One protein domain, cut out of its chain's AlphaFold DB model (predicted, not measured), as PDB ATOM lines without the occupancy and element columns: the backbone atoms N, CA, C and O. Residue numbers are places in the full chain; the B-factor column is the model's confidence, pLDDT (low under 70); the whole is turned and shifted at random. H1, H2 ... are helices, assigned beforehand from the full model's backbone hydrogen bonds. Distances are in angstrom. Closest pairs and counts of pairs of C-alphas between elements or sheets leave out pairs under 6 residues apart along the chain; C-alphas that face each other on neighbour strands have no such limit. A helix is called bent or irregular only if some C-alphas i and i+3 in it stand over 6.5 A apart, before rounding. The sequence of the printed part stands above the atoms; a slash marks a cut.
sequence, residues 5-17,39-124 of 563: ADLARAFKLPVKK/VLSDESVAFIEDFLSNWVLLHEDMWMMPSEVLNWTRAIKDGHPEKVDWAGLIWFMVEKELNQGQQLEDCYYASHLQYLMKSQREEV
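AT A GLANCE: This is residues 5 to 17 and 39 to 124 of the 563 residues of an uncharacterized protein of Camellia sinensis (UniProt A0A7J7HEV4). A helical hairpin of H2 and H3 sits beside the longer, kinked H4; short H1 lies across the first part of H4, and H5 folds back near it. The printed part has 99 residues, with five named helices, H1 to H5, and no named strand: all helix. It is compact, with a radius of gyration of the C-alphas of 14.0 A and spans of 40 by 39 by 23 A.

HOW THE PARTS SIT: H1, residues 5 to 10, touches residues 87 to 91 alone of H4, residues 86 to 103, about perpendicular at 86 degrees; their closest C-alphas, of Ala 8 and Ala 87, are 5.2 A apart. H2, residues 42 to 57, and H3, residues 67 to 77, touch as a hairpin at a shallow tilt of 22 degrees, opposite ways; their closest C-alphas, of Val 45 and Ile 76, are 6.4 A apart. H3 and H4 are close but not clearly touching. H5, residues 110 to 120, and H4 are near each other. Every O i to N i+4 pair is within hydrogen-bond range in H1, H3 and H5, 10 of 12 in H2 and 10 of 14 in H4.

IN THESE COORDINATES: H1 begins at C-alpha 5 (137.681, 127.935, 100.576). H4, 26.7 A long, has a kink of 42 degrees near residue 93 and is irregular, C-alphas 99 and 102 being 9.0 A apart. H5 ends at C-alpha 120 (140.918, 119.538, 86.314).

THE WHOLE: Residues 18 to 38 are not printed; C-alphas 17 and 39 are 15.6 A apart. pLDDT is under 70 in 19 residues, among them 55 to 65.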
ATOM      1  N   ALA A   5     138.208 129.289 100.419       80.81
ATOM      2  CA  ALA A   5     137.681 127.935 100.576       80.81
ATOM      3  C   ALA A   5     136.765 127.522  99.408       80.81
ATOM      4  O   ALA A   5     136.760 126.350  99.034       80.81
ATOM      5  N   ASP A   6     136.029 128.461  98.803       80.56
ATOM      6  CA  ASP A   6     135.301 128.226  97.549       80.56
ATOM      7  C   ASP A   6     136.268 127.941  96.401       80.56
ATOM      8  O   ASP A   6     136.076 126.970  95.671       80.56
ATOM      9  N   LEU A   7     137.344 128.728  96.296       80.88
ATOM     10  CA  LEU A   7     138.387 128.539  95.290       80.88
ATOM     11  C   LEU A   7     139.068 127.165  95.449       80.88
ATOM     12  O   LEU A   7     139.140 126.396  94.492       80.88
ATOM     13  N   ALA A   8     139.464 126.794  96.671       81.62
ATOM     14  CA  ALA A   8     140.047 125.482  96.959       81.62
ATOM     15  C   ALA A   8     139.121 124.310  96.586       81.62
ATOM     16  O   ALA A   8     139.584 123.314  96.028       81.62
ATOM     17  N   ARG A   9     137.812 124.435  96.855       81.75
ATOM     18  CA  ARG A   9     136.800 123.440  96.457       81.75
ATOM     19  C   ARG A   9     136.613 123.373  94.942       81.75
ATOM     20  O   ARG A   9     136.509 122.275  94.401       81.75
ATOM     21  N   ALA A  10     136.569 124.517  94.260       76.44
ATOM     22  CA  ALA A  10     136.353 124.591  92.816       76.44
ATOM     23  C   ALA A  10     137.475 123.894  92.026       76.44
ATOM     24  O   ALA A  10     137.183 123.105  91.123       76.44
ATOM     25  N   PHE A  11     138.725 124.134  92.436       72.50
ATOM     26  CA  PHE A  11     139.950 123.593  91.835       72.50
ATOM     27  C   PHE A  11     140.455 122.290  92.489       72.50
ATOM     28  O   PHE A  11     141.608 121.906  92.293       72.50
ATOM     29  N   LYS A  12     139.631 121.622  93.316       77.94
ATOM     30  CA  LYS A  12     139.972 120.366  94.027       77.94
ATOM     31  C   LYS A  12     141.391 120.374  94.648       77.94
ATOM     32  O   LYS A  12     142.095 119.366  94.596       77.94
ATOM     33  N   LEU A  13     141.840 121.515  95.183       79.75
ATOM     34  CA  LEU A  13     143.252 121.701  95.540       79.75
ATOM     35  C   LEU A  13     143.650 120.801  96.719       79.75
ATOM     36  O   LEU A  13     142.873 120.672  97.672       79.75
ATOM     37  N   PRO A  14     144.860 120.208  96.703       74.69
ATOM     38  CA  PRO A  14     145.332 119.389  97.809       74.69
ATOM     39  C   PRO A  14     145.442 120.229  99.086       74.69
ATOM     40  O   PRO A  14     146.071 121.289  99.120       74.69
ATOM     41  N   VAL A  15     144.809 119.741 100.152       71.56
ATOM     42  CA  VAL A  15     144.843 120.376 101.472       71.56
ATOM     43  C   VAL A  15     146.185 120.075 102.133       71.56
ATOM     44  O   VAL A  15     146.594 118.914 102.199       71.56
ATOM     45  N   LYS A  16     146.847 121.113 102.658       72.62
ATOM     46  CA  LYS A  16     148.097 121.004 103.423       72.62
ATOM     47  C   LYS A  16     147.961 119.948 104.525       72.62
ATOM     48  O   LYS A  16     147.123 120.079 105.419       72.62
ATOM     49  N   LYS A  17     148.792 118.902 104.478       64.25
ATOM     50  CA  LYS A  17     148.796 117.832 105.487       64.25
ATOM     51  C   LYS A  17     149.644 118.259 106.686       64.25
ATOM     52  O   LYS A  17     150.841 117.985 106.738       64.25
ATOM     53  N   VAL A  39     157.406 111.921  94.065       58.88
ATOM     54  CA  VAL A  39     158.389 113.004  94.108       58.88
ATOM     55  C   VAL A  39     158.192 113.790  92.818       58.88
ATOM     56  O   VAL A  39     158.335 113.216  91.736       58.88
ATOM     57  N   LEU A  40     157.820 115.071  92.928       64.38
ATOM     58  CA  LEU A  40     157.694 115.938  91.758       64.38
ATOM     59  C   LEU A  40     158.979 115.831  90.945       64.38
ATOM     60  O   LEU A  40     160.069 115.966  91.501       64.38
ATOM     61  N   SER A  41     158.848 115.579  89.643       75.75
ATOM     62  CA  SER A  41     160.021 115.526  88.775       75.75
ATOM     63  C   SER A  41     160.779 116.854  88.848       75.75
ATOM     64  O   SER A  41     160.154 117.907  89.005       75.75
ATOM     65  N   ASP A  42     162.103 116.823  88.695       75.50
ATOM     66  CA  ASP A  42     162.927 118.040  88.713       75.50
ATOM     67  C   ASP A  42     162.429 119.080  87.681       75.50
ATOM     68  O   ASP A  42     162.494 120.282  87.921       75.50
ATOM     69  N   GLU A  43     161.852 118.617  86.565       80.75
ATOM     70  CA  GLU A  43     161.186 119.436  85.543       80.75
ATOM     71  C   GLU A  43     159.902 120.106  86.067       80.75
ATOM     72  O   GLU A  43     159.690 121.299  85.852       80.75
ATOM     73  N   SER A  44     159.069 119.381  86.822       77.81
ATOM     74  CA  SER A  44     157.882 119.938  87.486       77.81
ATOM     75  C   SER A  44     158.250 120.941  88.584       77.81
ATOM     76  O   SER A  44     157.597 121.975  88.708       77.81
ATOM     77  N   VAL A  45     159.300 120.665  89.366       81.12
ATOM     78  CA  VAL A  45     159.815 121.591  90.390       81.12
ATOM     79  C   VAL A  45     160.343 122.868  89.733       81.12
ATOM     80  O   VAL A  45     159.966 123.960  90.154       81.12
ATOM     81  N   ALA A  46     161.140 122.745  88.666       81.00
ATOM     82  CA  ALA A  46     161.662 123.882  87.911       81.00
ATOM     83  C   ALA A  46     160.548 124.720  87.257       81.00
ATOM     84  O   ALA A  46     160.596 125.946  87.320       81.00
ATOM     85  N   PHE A  47     159.516 124.082  86.693       83.56
ATOM     86  CA  PHE A  47     158.353 124.780  86.135       83.56
ATOM     87  C   PHE A  47     157.597 125.588  87.199       83.56
ATOM     88  O   PHE A  47     157.245 126.744  86.968       83.56
ATOM     89  N   ILE A  48     157.362 125.006  88.380       80.19
ATOM     90  CA  ILE A  48     156.669 125.703  89.470       80.19
ATOM     91  C   ILE A  48     157.552 126.827  90.041       80.19
ATOM     92  O   ILE A  48     157.037 127.894  90.369       80.19
ATOM     93  N   GLU A  49     158.872 126.635  90.126       80.38
ATOM     94  CA  GLU A  49     159.809 127.699  90.505       80.38
ATOM     95  C   GLU A  49     159.777 128.876  89.517       80.38
ATOM     96  O   GLU A  49     159.703 130.026  89.956       80.38
ATOM     97  N   ASP A  50     159.799 128.612  88.210       81.81
ATOM     98  CA  ASP A  50     159.726 129.651  87.177       81.81
ATOM     99  C   ASP A  50     158.380 130.391  87.225       81.81
ATOM    100  O   ASP A  50     158.342 131.619  87.285       81.81
ATOM    101  N   PHE A  51     157.267 129.660  87.338       79.00
ATOM    102  CA  PHE A  51     155.927 130.229  87.509       79.00
ATOM    103  C   PHE A  51     155.829 131.165  88.730       79.00
ATOM    104  O   PHE A  51     155.311 132.279  88.624       79.00
ATOM    105  N   LEU A  52     156.381 130.756  89.878       76.81
ATOM    106  CA  LEU A  52     156.424 131.581  91.092       76.81
ATOM    107  C   LEU A  52     157.395 132.763  90.985       76.81
ATOM    108  O   LEU A  52     157.151 133.808  91.586       76.81
ATOM    109  N   SER A  53     158.472 132.627  90.215       73.81
ATOM    110  CA  SER A  53     159.422 133.716  89.964       73.81
ATOM    111  C   SER A  53     158.818 134.782  89.047       73.81
ATOM    112  O   SER A  53     158.944 135.975  89.320       73.81
ATOM    113  N   ASN A  54     158.083 134.361  88.015       71.00
ATOM    114  CA  ASN A  54     157.349 135.247  87.116       71.00
ATOM    115  C   ASN A  54     156.224 136.004  87.843       71.00
ATOM    116  O   ASN A  54     156.008 137.184  87.575       71.00
ATOM    117  N   TRP A  55     155.567 135.379  88.828       69.88
ATOM    118  CA  TRP A  55     154.575 136.044  89.684       69.88
ATOM    119  C   TRP A  55     155.142 137.260  90.448       69.88
ATOM    120  O   TRP A  55     154.486 138.299  90.520       69.88
ATOM    121  N   VAL A  56     156.378 137.182  90.961       59.94
ATOM    122  CA  VAL A  56     157.027 138.305  91.679       59.94
ATOM    123  C   VAL A  56     157.254 139.522  90.770       59.94
ATOM    124  O   VAL A  56     157.275 140.652  91.251       59.94
ATOM    125  N   LEU A  57     157.393 139.318  89.455       53.91
ATOM    126  CA  LEU A  57     157.617 140.393  88.481       53.91
ATOM    127  C   LEU A  57     156.329 141.125  88.062       53.91
ATOM    128  O   LEU A  57     156.417 142.215  87.501       53.91
ATOM    129  N   LEU A  58     155.150 140.549  88.326       57.19
ATOM    130  CA  LEU A  58     153.850 141.031  87.832       57.19
ATOM    131  C   LEU A  58     153.100 141.965  88.802       57.19
ATOM    132  O   LEU A  58     152.018 142.447  88.475       57.19
ATOM    133  N   HIS A  59     153.640 142.245  89.993       56.75
ATOM    134  CA  HIS A  59     153.014 143.148  90.966       56.75
ATOM    135  C   HIS A  59     153.904 144.354  91.287       56.75
ATOM    136  O   HIS A  59     154.908 144.237  91.990       56.75
ATOM    137  N   GLU A  60     153.485 145.533  90.817       45.59
ATOM    138  CA  GLU A  60     154.313 146.747  90.746       45.59
ATOM    139  C   GLU A  60     154.874 147.236  92.103       45.59
ATOM    140  O   GLU A  60     155.989 147.763  92.150       45.59
ATOM    141  N   ASP A  61     154.158 146.987  93.208       52.06
ATOM    142  CA  ASP A  61     154.473 147.520  94.546       52.06
ATOM    143  C   ASP A  61     155.277 146.585  95.471       52.06
ATOM    144  O   ASP A  61     155.713 147.004  96.544       52.06
ATOM    145  N   MET A  62     155.463 145.303  95.124       52.62
ATOM    146  CA  MET A  62     156.022 144.300  96.051       52.62
ATOM    147  C   MET A  62     157.226 143.562  95.466       52.62
ATOM    148  O   MET A  62     157.200 142.364  95.213       52.62
ATOM    149  N   TRP A  63     158.350 144.279  95.402       54.34
ATOM    150  CA  TRP A  63     159.683 143.759  95.047       54.34
ATOM    151  C   TRP A  63     160.268 142.786  96.096       54.34
ATOM    152  O   TRP A  63     161.424 142.377  96.008       54.34
ATOM    153  N   MET A  64     159.476 142.433  97.110       58.66
ATOM    154  CA  MET A  64     159.802 141.522  98.199       58.66
ATOM    155  C   MET A  64     158.776 140.392  98.202       58.66
ATOM    156  O   MET A  64     157.599 140.617  98.488       58.66
ATOM    157  N   MET A  65     159.227 139.170  97.915       67.69
ATOM    158  CA  MET A  65     158.378 137.984  98.013       67.69
ATOM    159  C   MET A  65     157.939 137.787  99.479       67.69
ATOM    160  O   MET A  65     158.807 137.752 100.357       67.69
ATOM    161  N   PRO A  66     156.628 137.664  99.775       72.75
ATOM    162  CA  PRO A  66     156.133 137.451 101.135       72.75
ATOM    163  C   PRO A  66     156.758 136.222 101.793       72.75
ATOM    164  O   PRO A  66     157.107 135.248 101.119       72.75
ATOM    165  N   SER A  67     156.872 136.244 103.121       76.00
ATOM    166  CA  SER A  67     157.517 135.175 103.895       76.00
ATOM    167  C   SER A  67     156.842 133.811 103.696       76.00
ATOM    168  O   SER A  67     157.493 132.770 103.651       76.00
ATOM    169  N   GLU A  68     155.531 133.844 103.497       81.31
ATOM    170  CA  GLU A  68     154.617 132.754 103.212       81.31
ATOM    171  C   GLU A  68     154.966 132.106 101.869       81.31
ATOM    172  O   GLU A  68     155.212 130.900 101.811       81.31
ATOM    173  N   VAL A  69     155.106 132.922 100.818       79.00
ATOM    174  CA  VAL A  69     155.494 132.458  99.479       79.00
ATOM    175  C   VAL A  69     156.939 131.961  99.478       79.00
ATOM    176  O   VAL A  69     157.196 130.884  98.959       79.00
ATOM    177  N   LEU A  70     157.873 132.640 100.157       80.88
ATOM    178  CA  LEU A  70     159.244 132.144 100.366       80.88
ATOM    179  C   LEU A  70     159.278 130.760 101.031       80.88
ATOM    180  O   LEU A  70     160.088 129.912 100.654       80.88
ATOM    181  N   ASN A  71     158.405 130.515 102.010       84.44
ATOM    182  CA  ASN A  71     158.306 129.227 102.688       84.44
ATOM    183  C   ASN A  71     157.685 128.144 101.788       84.44
ATOM    184  O   ASN A  71     158.161 127.008 101.812       84.44
ATOM    185  N   TRP A  72     156.689 128.481 100.963       86.31
ATOM    186  CA  TRP A  72     156.133 127.567  99.958       86.31
ATOM    187  C   TRP A  72     157.146 127.245  98.853       86.31
ATOM    188  O   TRP A  72     157.386 126.071  98.589       86.31
ATOM    189  N   THR A  73     157.825 128.246  98.289       83.44
ATOM    190  CA  THR A  73     158.900 128.067  97.299       83.44
ATOM    191  C   THR A  73     160.032 127.200  97.848       83.44
ATOM    192  O   THR A  73     160.528 126.327  97.138       83.44
ATOM    193  N   ARG A  74     160.416 127.363  99.125       85.44
ATOM    194  CA  ARG A  74     161.391 126.466  99.769       85.44
ATOM    195  C   ARG A  74     160.866 125.032  99.857       85.44
ATOM    196  O   ARG A  74     161.564 124.120  99.442       85.44
ATOM    197  N   ALA A  75     159.627 124.829 100.314       85.06
ATOM    198  CA  ALA A  75     159.029 123.493 100.381       85.06
ATOM    199  C   ALA A  75     158.927 122.807  99.002       85.06
ATOM    200  O   ALA A  75     159.094 121.595  98.921       85.06
ATOM    201  N   ILE A  76     158.711 123.568  97.925       85.12
ATOM    202  CA  ILE A  76     158.711 123.064  96.541       85.12
ATOM    203  C   ILE A  76     160.126 122.638  96.121       85.12
ATOM    204  O   ILE A  76     160.301 121.516  95.652       85.12
ATOM    205  N   LYS A  77     161.139 123.482  96.361       83.94
ATOM    206  CA  LYS A  77     162.558 123.178  96.078       83.94
ATOM    207  C   LYS A  77     163.099 121.995  96.879       83.94
ATOM    208  O   LYS A  77     163.893 121.221  96.359       83.94
ATOM    209  N   ASP A  78     162.643 121.835  98.118       83.62
ATOM    210  CA  ASP A  78     163.002 120.710  98.986       83.62
ATOM    211  C   ASP A  78     162.272 119.401  98.592       83.62
ATOM    212  O   ASP A  78     162.376 118.405  99.307       83.62
ATOM    213  N   GLY A  79     161.503 119.384  97.492       79.19
ATOM    214  CA  GLY A  79     160.773 118.205  97.010       79.19
ATOM    215  C   GLY A  79     159.552 117.830  97.859       79.19
ATOM    216  O   GLY A  79     159.132 116.675  97.851       79.19
ATOM    217  N   HIS A  80     158.990 118.789  98.601       80.81
ATOM    218  CA  HIS A  80     157.945 118.587  99.608       80.81
ATOM    219  C   HIS A  80     156.626 119.342  99.309       80.81
ATOM    220  O   HIS A  80     156.188 120.193 100.103       80.81
ATOM    221  N   PRO A  81     155.944 119.043  98.185       76.12
ATOM    222  CA  PRO A  81     154.693 119.699  97.792       76.12
ATOM    223  C   PRO A  81     153.528 119.445  98.760       76.12
ATOM    224  O   PRO A  81     152.565 120.209  98.770       76.12
ATOM    225  N   GLU A  82     153.594 118.411  99.603       78.25
ATOM    226  CA  GLU A  82     152.573 118.079 100.605       78.25
ATOM    227  C   GLU A  82     152.497 119.089 101.763       78.25
ATOM    228  O   GLU A  82     151.486 119.163 102.471       78.25
ATOM    229  N   LYS A  83     153.569 119.871 101.953       83.06
ATOM    230  CA  LYS A  83     153.675 120.934 102.967       83.06
ATOM    231  C   LYS A  83     153.197 122.293 102.448       83.06
ATOM    232  O   LYS A  83     153.025 123.219 103.244       83.06
ATOM    233  N   VAL A  84     153.004 122.420 101.135       84.50
ATOM    234  CA  VAL A  84     152.581 123.653 100.466       84.50
ATOM    235  C   VAL A  84     151.079 123.846 100.642       84.50
ATOM    236  O   VAL A  84     150.278 122.929 100.462       84.50
ATOM    237  N   ASP A  85     150.688 125.068 100.981       86.94
ATOM    238  CA  ASP A  85     149.288 125.470 101.034       86.94
ATOM    239  C   ASP A  85     148.851 125.957  99.649       86.94
ATOM    240  O   ASP A  85     148.788 127.156  99.396       86.94
ATOM    241  N   TRP A  86     148.579 125.029  98.729       83.88
ATOM    242  CA  TRP A  86     148.222 125.351  97.338       83.88
ATOM    243  C   TRP A  86     146.994 126.265  97.229       83.88
ATOM    244  O   TRP A  86     146.937 127.135  96.364       83.88
ATOM    245  N   ALA A  87     146.038 126.113  98.149       85.19
ATOM    246  CA  ALA A  87     144.885 126.997  98.263       85.19
ATOM    247  C   ALA A  87     145.267 128.408  98.733       85.19
ATOM    248  O   ALA A  87     144.710 129.380  98.234       85.19
ATOM    249  N   GLY A  88     146.186 128.528  99.696       84.50
ATOM    250  CA  GLY A  88     146.738 129.809 100.135       84.50
ATOM    251  C   GLY A  88     147.546 130.492  99.034       84.50
ATOM    252  O   GLY A  88     147.327 131.668  98.770       84.50
ATOM    253  N   LEU A  89     148.405 129.736  98.348       84.31
ATOM    254  CA  LEU A  89     149.256 130.205  97.258       84.31
ATOM    255  C   LEU A  89     148.440 130.755  96.083       84.31
ATOM    256  O   LEU A  89     148.609 131.917  95.724       84.31
ATOM    257  N   ILE A  90     147.521 129.963  95.517       83.38
ATOM    258  CA  ILE A  90     146.710 130.412  94.373       83.38
ATOM    259  C   ILE A  90     145.801 131.574  94.786       83.38
ATOM    260  O   ILE A  90     145.680 132.535  94.033       83.38
ATOM    261  N   TRP A  91     145.219 131.543  95.994       85.31
ATOM    262  CA  TRP A  91     144.449 132.679  96.510       85.31
ATOM    263  C   TRP A  91     145.294 133.957  96.579       85.31
ATOM    264  O   TRP A  91     144.844 134.992  96.106       85.31
ATOM    265  N   PHE A  92     146.533 133.878  97.075       81.12
ATOM    266  CA  PHE A  92     147.434 135.028  97.179       81.12
ATOM    267  C   PHE A  92     147.761 135.663  95.815       81.12
ATOM    268  O   PHE A  92     147.921 136.879  95.727       81.12
ATOM    269  N   MET A  93     147.825 134.863  94.746       79.12
ATOM    270  CA  MET A  93     148.020 135.374  93.384       79.12
ATOM    271  C   MET A  93     146.791 136.144  92.878       79.12
ATOM    272  O   MET A  93     146.929 137.214  92.292       79.12
ATOM    273  N   VAL A  94     145.586 135.616  93.111       80.56
ATOM    274  CA  VAL A  94     144.354 136.092  92.450       80.56
ATOM    275  C   VAL A  94     143.511 137.043  93.300       80.56
ATOM    276  O   VAL A  94     142.638 137.721  92.771       80.56
ATOM    277  N   GLU A  95     143.747 137.124  94.612       83.50
ATOM    278  CA  GLU A  95     142.953 137.931  95.551       83.50
ATOM    279  C   GLU A  95     142.897 139.412  95.153       83.50
ATOM    280  O   GLU A  95     141.833 140.025  95.225       83.50
ATOM    281  N   LYS A  96     144.011 139.986  94.677       77.75
ATOM    282  CA  LYS A  96     144.044 141.382  94.211       77.75
ATOM    283  C   LYS A  96     143.151 141.600  92.983       77.75
ATOM    284  O   LYS A  96     142.383 142.557  92.978       77.75
ATOM    285  N   GLU A  97     143.200 140.701  92.001       80.88
ATOM    286  CA  GLU A  97     142.349 140.751  90.800       80.88
ATOM    287  C   GLU A  97     140.864 140.569  91.165       80.88
ATOM    288  O   GLU A  97     140.015 141.387  90.807       80.88
ATOM    289  N   LEU A  98     140.547 139.543  91.964       78.19
ATOM    290  CA  LEU A  98     139.175 139.241  92.391       78.19
ATOM    291  C   LEU A  98     138.540 140.362  93.230       78.19
ATOM    292  O   LEU A  98     137.323 140.545  93.168       78.19
ATOM    293  N   ASN A  99     139.339 141.107  94.000       78.31
ATOM    294  CA  ASN A  99     138.861 142.236  94.802       78.31
ATOM    295  C   ASN A  99     138.623 143.514  93.979       78.31
ATOM    296  O   ASN A  99     137.798 144.330  94.384       78.31
ATOM    297  N   GLN A 100     139.303 143.693  92.839       76.25
ATOM    298  CA  GLN A 100     139.075 144.828  91.928       76.25
ATOM    299  C   GLN A 100     137.827 144.621  91.050       76.25
ATOM    300  O   GLN A 100     137.115 145.578  90.737       76.25
ATOM    301  N   GLY A 101     137.497 143.370  90.713       74.44
ATOM    302  CA  GLY A 101     136.220 143.014  90.092       74.44
ATOM    303  C   GLY A 101     135.987 143.721  88.753       74.44
ATOM    304  O   GLY A 101     136.709 143.483  87.795       74.44
ATOM    305  N   GLN A 102     134.968 144.585  88.674       70.00
ATOM    306  CA  GLN A 102     134.640 145.340  87.451       70.00
ATOM    307  C   GLN A 102     135.595 146.513  87.157       70.00
ATOM    308  O   GLN A 102     135.500 147.101  86.086       70.00
ATOM    309  N   GLN A 103     136.483 146.871  88.091       71.94
ATOM    310  CA  GLN A 103     137.479 147.943  87.923       71.94
ATOM    311  C   GLN A 103     138.838 147.417  87.427       71.94
ATOM    312  O   GLN A 103     139.782 148.189  87.294       71.94
ATOM    313  N   LEU A 104     138.951 146.109  87.187       73.56
ATOM    314  CA  LEU A 104     140.170 145.456  86.723       73.56
ATOM    315  C   LEU A 104     140.291 145.593  85.195       73.56
ATOM    316  O   LEU A 104     139.564 144.926  84.461       73.56
ATOM    317  N   GLU A 105     141.204 146.444  84.721       68.00
ATOM    318  CA  GLU A 105     141.458 146.627  83.280       68.00
ATOM    319  C   GLU A 105     142.247 145.451  82.671       68.00
ATOM    320  O   GLU A 105     141.889 144.964  81.599       68.00
ATOM    321  N   ASP A 106     143.265 144.941  83.376       73.00
ATOM    322  CA  ASP A 106     144.108 143.814  82.950       73.00
ATOM    323  C   ASP A 106     143.943 142.601  83.886       73.00
ATOM    324  O   ASP A 106     144.151 142.694  85.095       73.00
ATOM    325  N   CYS A 107     143.624 141.431  83.325       73.69
ATOM    326  CA  CYS A 107     143.510 140.162  84.059       73.69
ATOM    327  C   CYS A 107     144.721 139.251  83.775       73.69
ATOM    328  O   CYS A 107     144.725 138.524  82.776       73.69
ATOM    329  N   TYR A 108     145.737 139.236  84.641       74.56
ATOM    330  CA  TYR A 108     146.987 138.493  84.423       74.56
ATOM    331  C   TYR A 108     146.848 136.992  84.726       74.56
ATOM    332  O   TYR A 108     147.381 136.150  83.992       74.56
ATOM    333  N   TYR A 109     146.101 136.616  85.770       77.50
ATOM    334  CA  TYR A 109     145.971 135.206  86.176       77.50
ATOM    335  C   TYR A 109     144.725 134.503  85.624       77.50
ATOM    336  O   TYR A 109     144.645 133.275  85.684       77.50
ATOM    337  N   ALA A 110     143.781 135.227  85.015       76.62
ATOM    338  CA  ALA A 110     142.548 134.644  84.475       76.62
ATOM    339  C   ALA A 110     142.796 133.537  83.429       76.62
ATOM    340  O   ALA A 110     142.151 132.490  83.480       76.62
ATOM    341  N   SER A 111     143.755 133.720  82.518       73.44
ATOM    342  CA  SER A 111     144.137 132.705  81.523       73.44
ATOM    343  C   SER A 111     144.715 131.445  82.180       73.44
ATOM    344  O   SER A 111     144.316 130.327  81.850       73.44
ATOM    345  N   HIS A 112     145.592 131.615  83.170       76.56
ATOM    346  CA  HIS A 112     146.188 130.536  83.958       76.56
ATOM    347  C   HIS A 112     145.126 129.744  84.738       76.56
ATOM    348  O   HIS A 112     145.120 128.511  84.702       76.56
ATOM    349  N   LEU A 113     144.170 130.435  85.370       78.75
ATOM    350  CA  LEU A 113     143.018 129.803  86.015       78.75
ATOM    351  C   LEU A 113     142.148 129.041  85.008       78.75
ATOM    352  O   LEU A 113     141.743 127.922  85.301       78.75
ATOM    353  N   GLN A 114     141.887 129.591  83.818       73.88
ATOM    354  CA  GLN A 114     141.131 128.889  82.772       73.88
ATOM    355  C   GLN A 114     141.833 127.605  82.311       73.88
ATOM    356  O   GLN A 114     141.161 126.593  82.114       73.88
ATOM    357  N   TYR A 115     143.164 127.600  82.173       74.75
ATOM    358  CA  TYR A 115     143.919 126.374  81.885       74.75
ATOM    359  C   TYR A 115     143.822 125.352  83.025       74.75
ATOM    360  O   TYR A 115     143.607 124.170  82.756       74.75
ATOM    361  N   LEU A 116     143.893 125.796  84.286       75.56
ATOM    362  CA  LEU A 116     143.707 124.929  85.455       75.56
ATOM    363  C   LEU A 116     142.278 124.359  85.536       75.56
ATOM    364  O   LEU A 116     142.095 123.182  85.840       75.56
ATOM    365  N   MET A 117     141.254 125.156  85.207       76.12
ATOM    366  CA  MET A 117     139.874 124.673  85.095       76.12
ATOM    367  C   MET A 117     139.750 123.623  83.985       76.12
ATOM    368  O   MET A 117     139.154 122.577  84.216       76.12
ATOM    369  N   LYS A 118     140.330 123.869  82.803       75.94
ATOM    370  CA  LYS A 118     140.287 122.931  81.670       75.94
ATOM    371  C   LYS A 118     140.946 121.588  81.991       75.94
ATOM    372  O   LYS A 118     140.384 120.563  81.633       75.94
ATOM    373  N   SER A 119     142.084 121.574  82.689       73.12
ATOM    374  CA  SER A 119     142.788 120.326  83.023       73.12
ATOM    375  C   SER A 119     142.143 119.534  84.167       73.12
ATOM    376  O   SER A 119     142.173 118.309  84.155       73.12
ATOM    377  N   GLN A 120     141.537 120.202  85.154       73.25
ATOM    378  CA  GLN A 120     140.918 119.538  86.314       73.25
ATOM    379  C   GLN A 120     139.429 119.205  86.138       73.25
ATOM    380  O   GLN A 120     138.856 118.429  86.915       73.25
ATOM    381  N   ARG A 121     138.770 119.873  85.190       67.75
ATOM    382  CA  ARG A 121     137.329 119.806  84.918       67.75
ATOM    383  C   ARG A 121     137.110 119.754  83.407       67.75
ATOM    384  O   ARG A 121     136.317 120.527  82.878       67.75
ATOM    385  N   GLU A 122     137.811 118.843  82.731       66.31
ATOM    386  CA  GLU A 122     137.716 118.660  81.277       66.31
ATOM    387  C   GLU A 122     136.247 118.499  80.840       66.31
ATOM    388  O   GLU A 122     135.801 119.197  79.940       66.31
ATOM    389  N   GLU A 123     135.449 117.740  81.601       60.88
ATOM    390  CA  GLU A 123     133.983 117.579  81.488       60.88
ATOM    391  C   GLU A 123     133.167 118.886  81.366       60.88
ATOM    392  O   GLU A 123     132.072 118.879  80.813       60.88
ATOM    393  N   VAL A 124     133.656 120.014  81.896       59.88
ATOM    394  CA  VAL A 124     132.969 121.323  81.821       59.88
ATOM    395  C   VAL A 124     133.215 122.013  80.470       59.88
ATOM    396  O   VAL A 124     132.456 122.898  80.083       59.88
TER     397      VAL A 124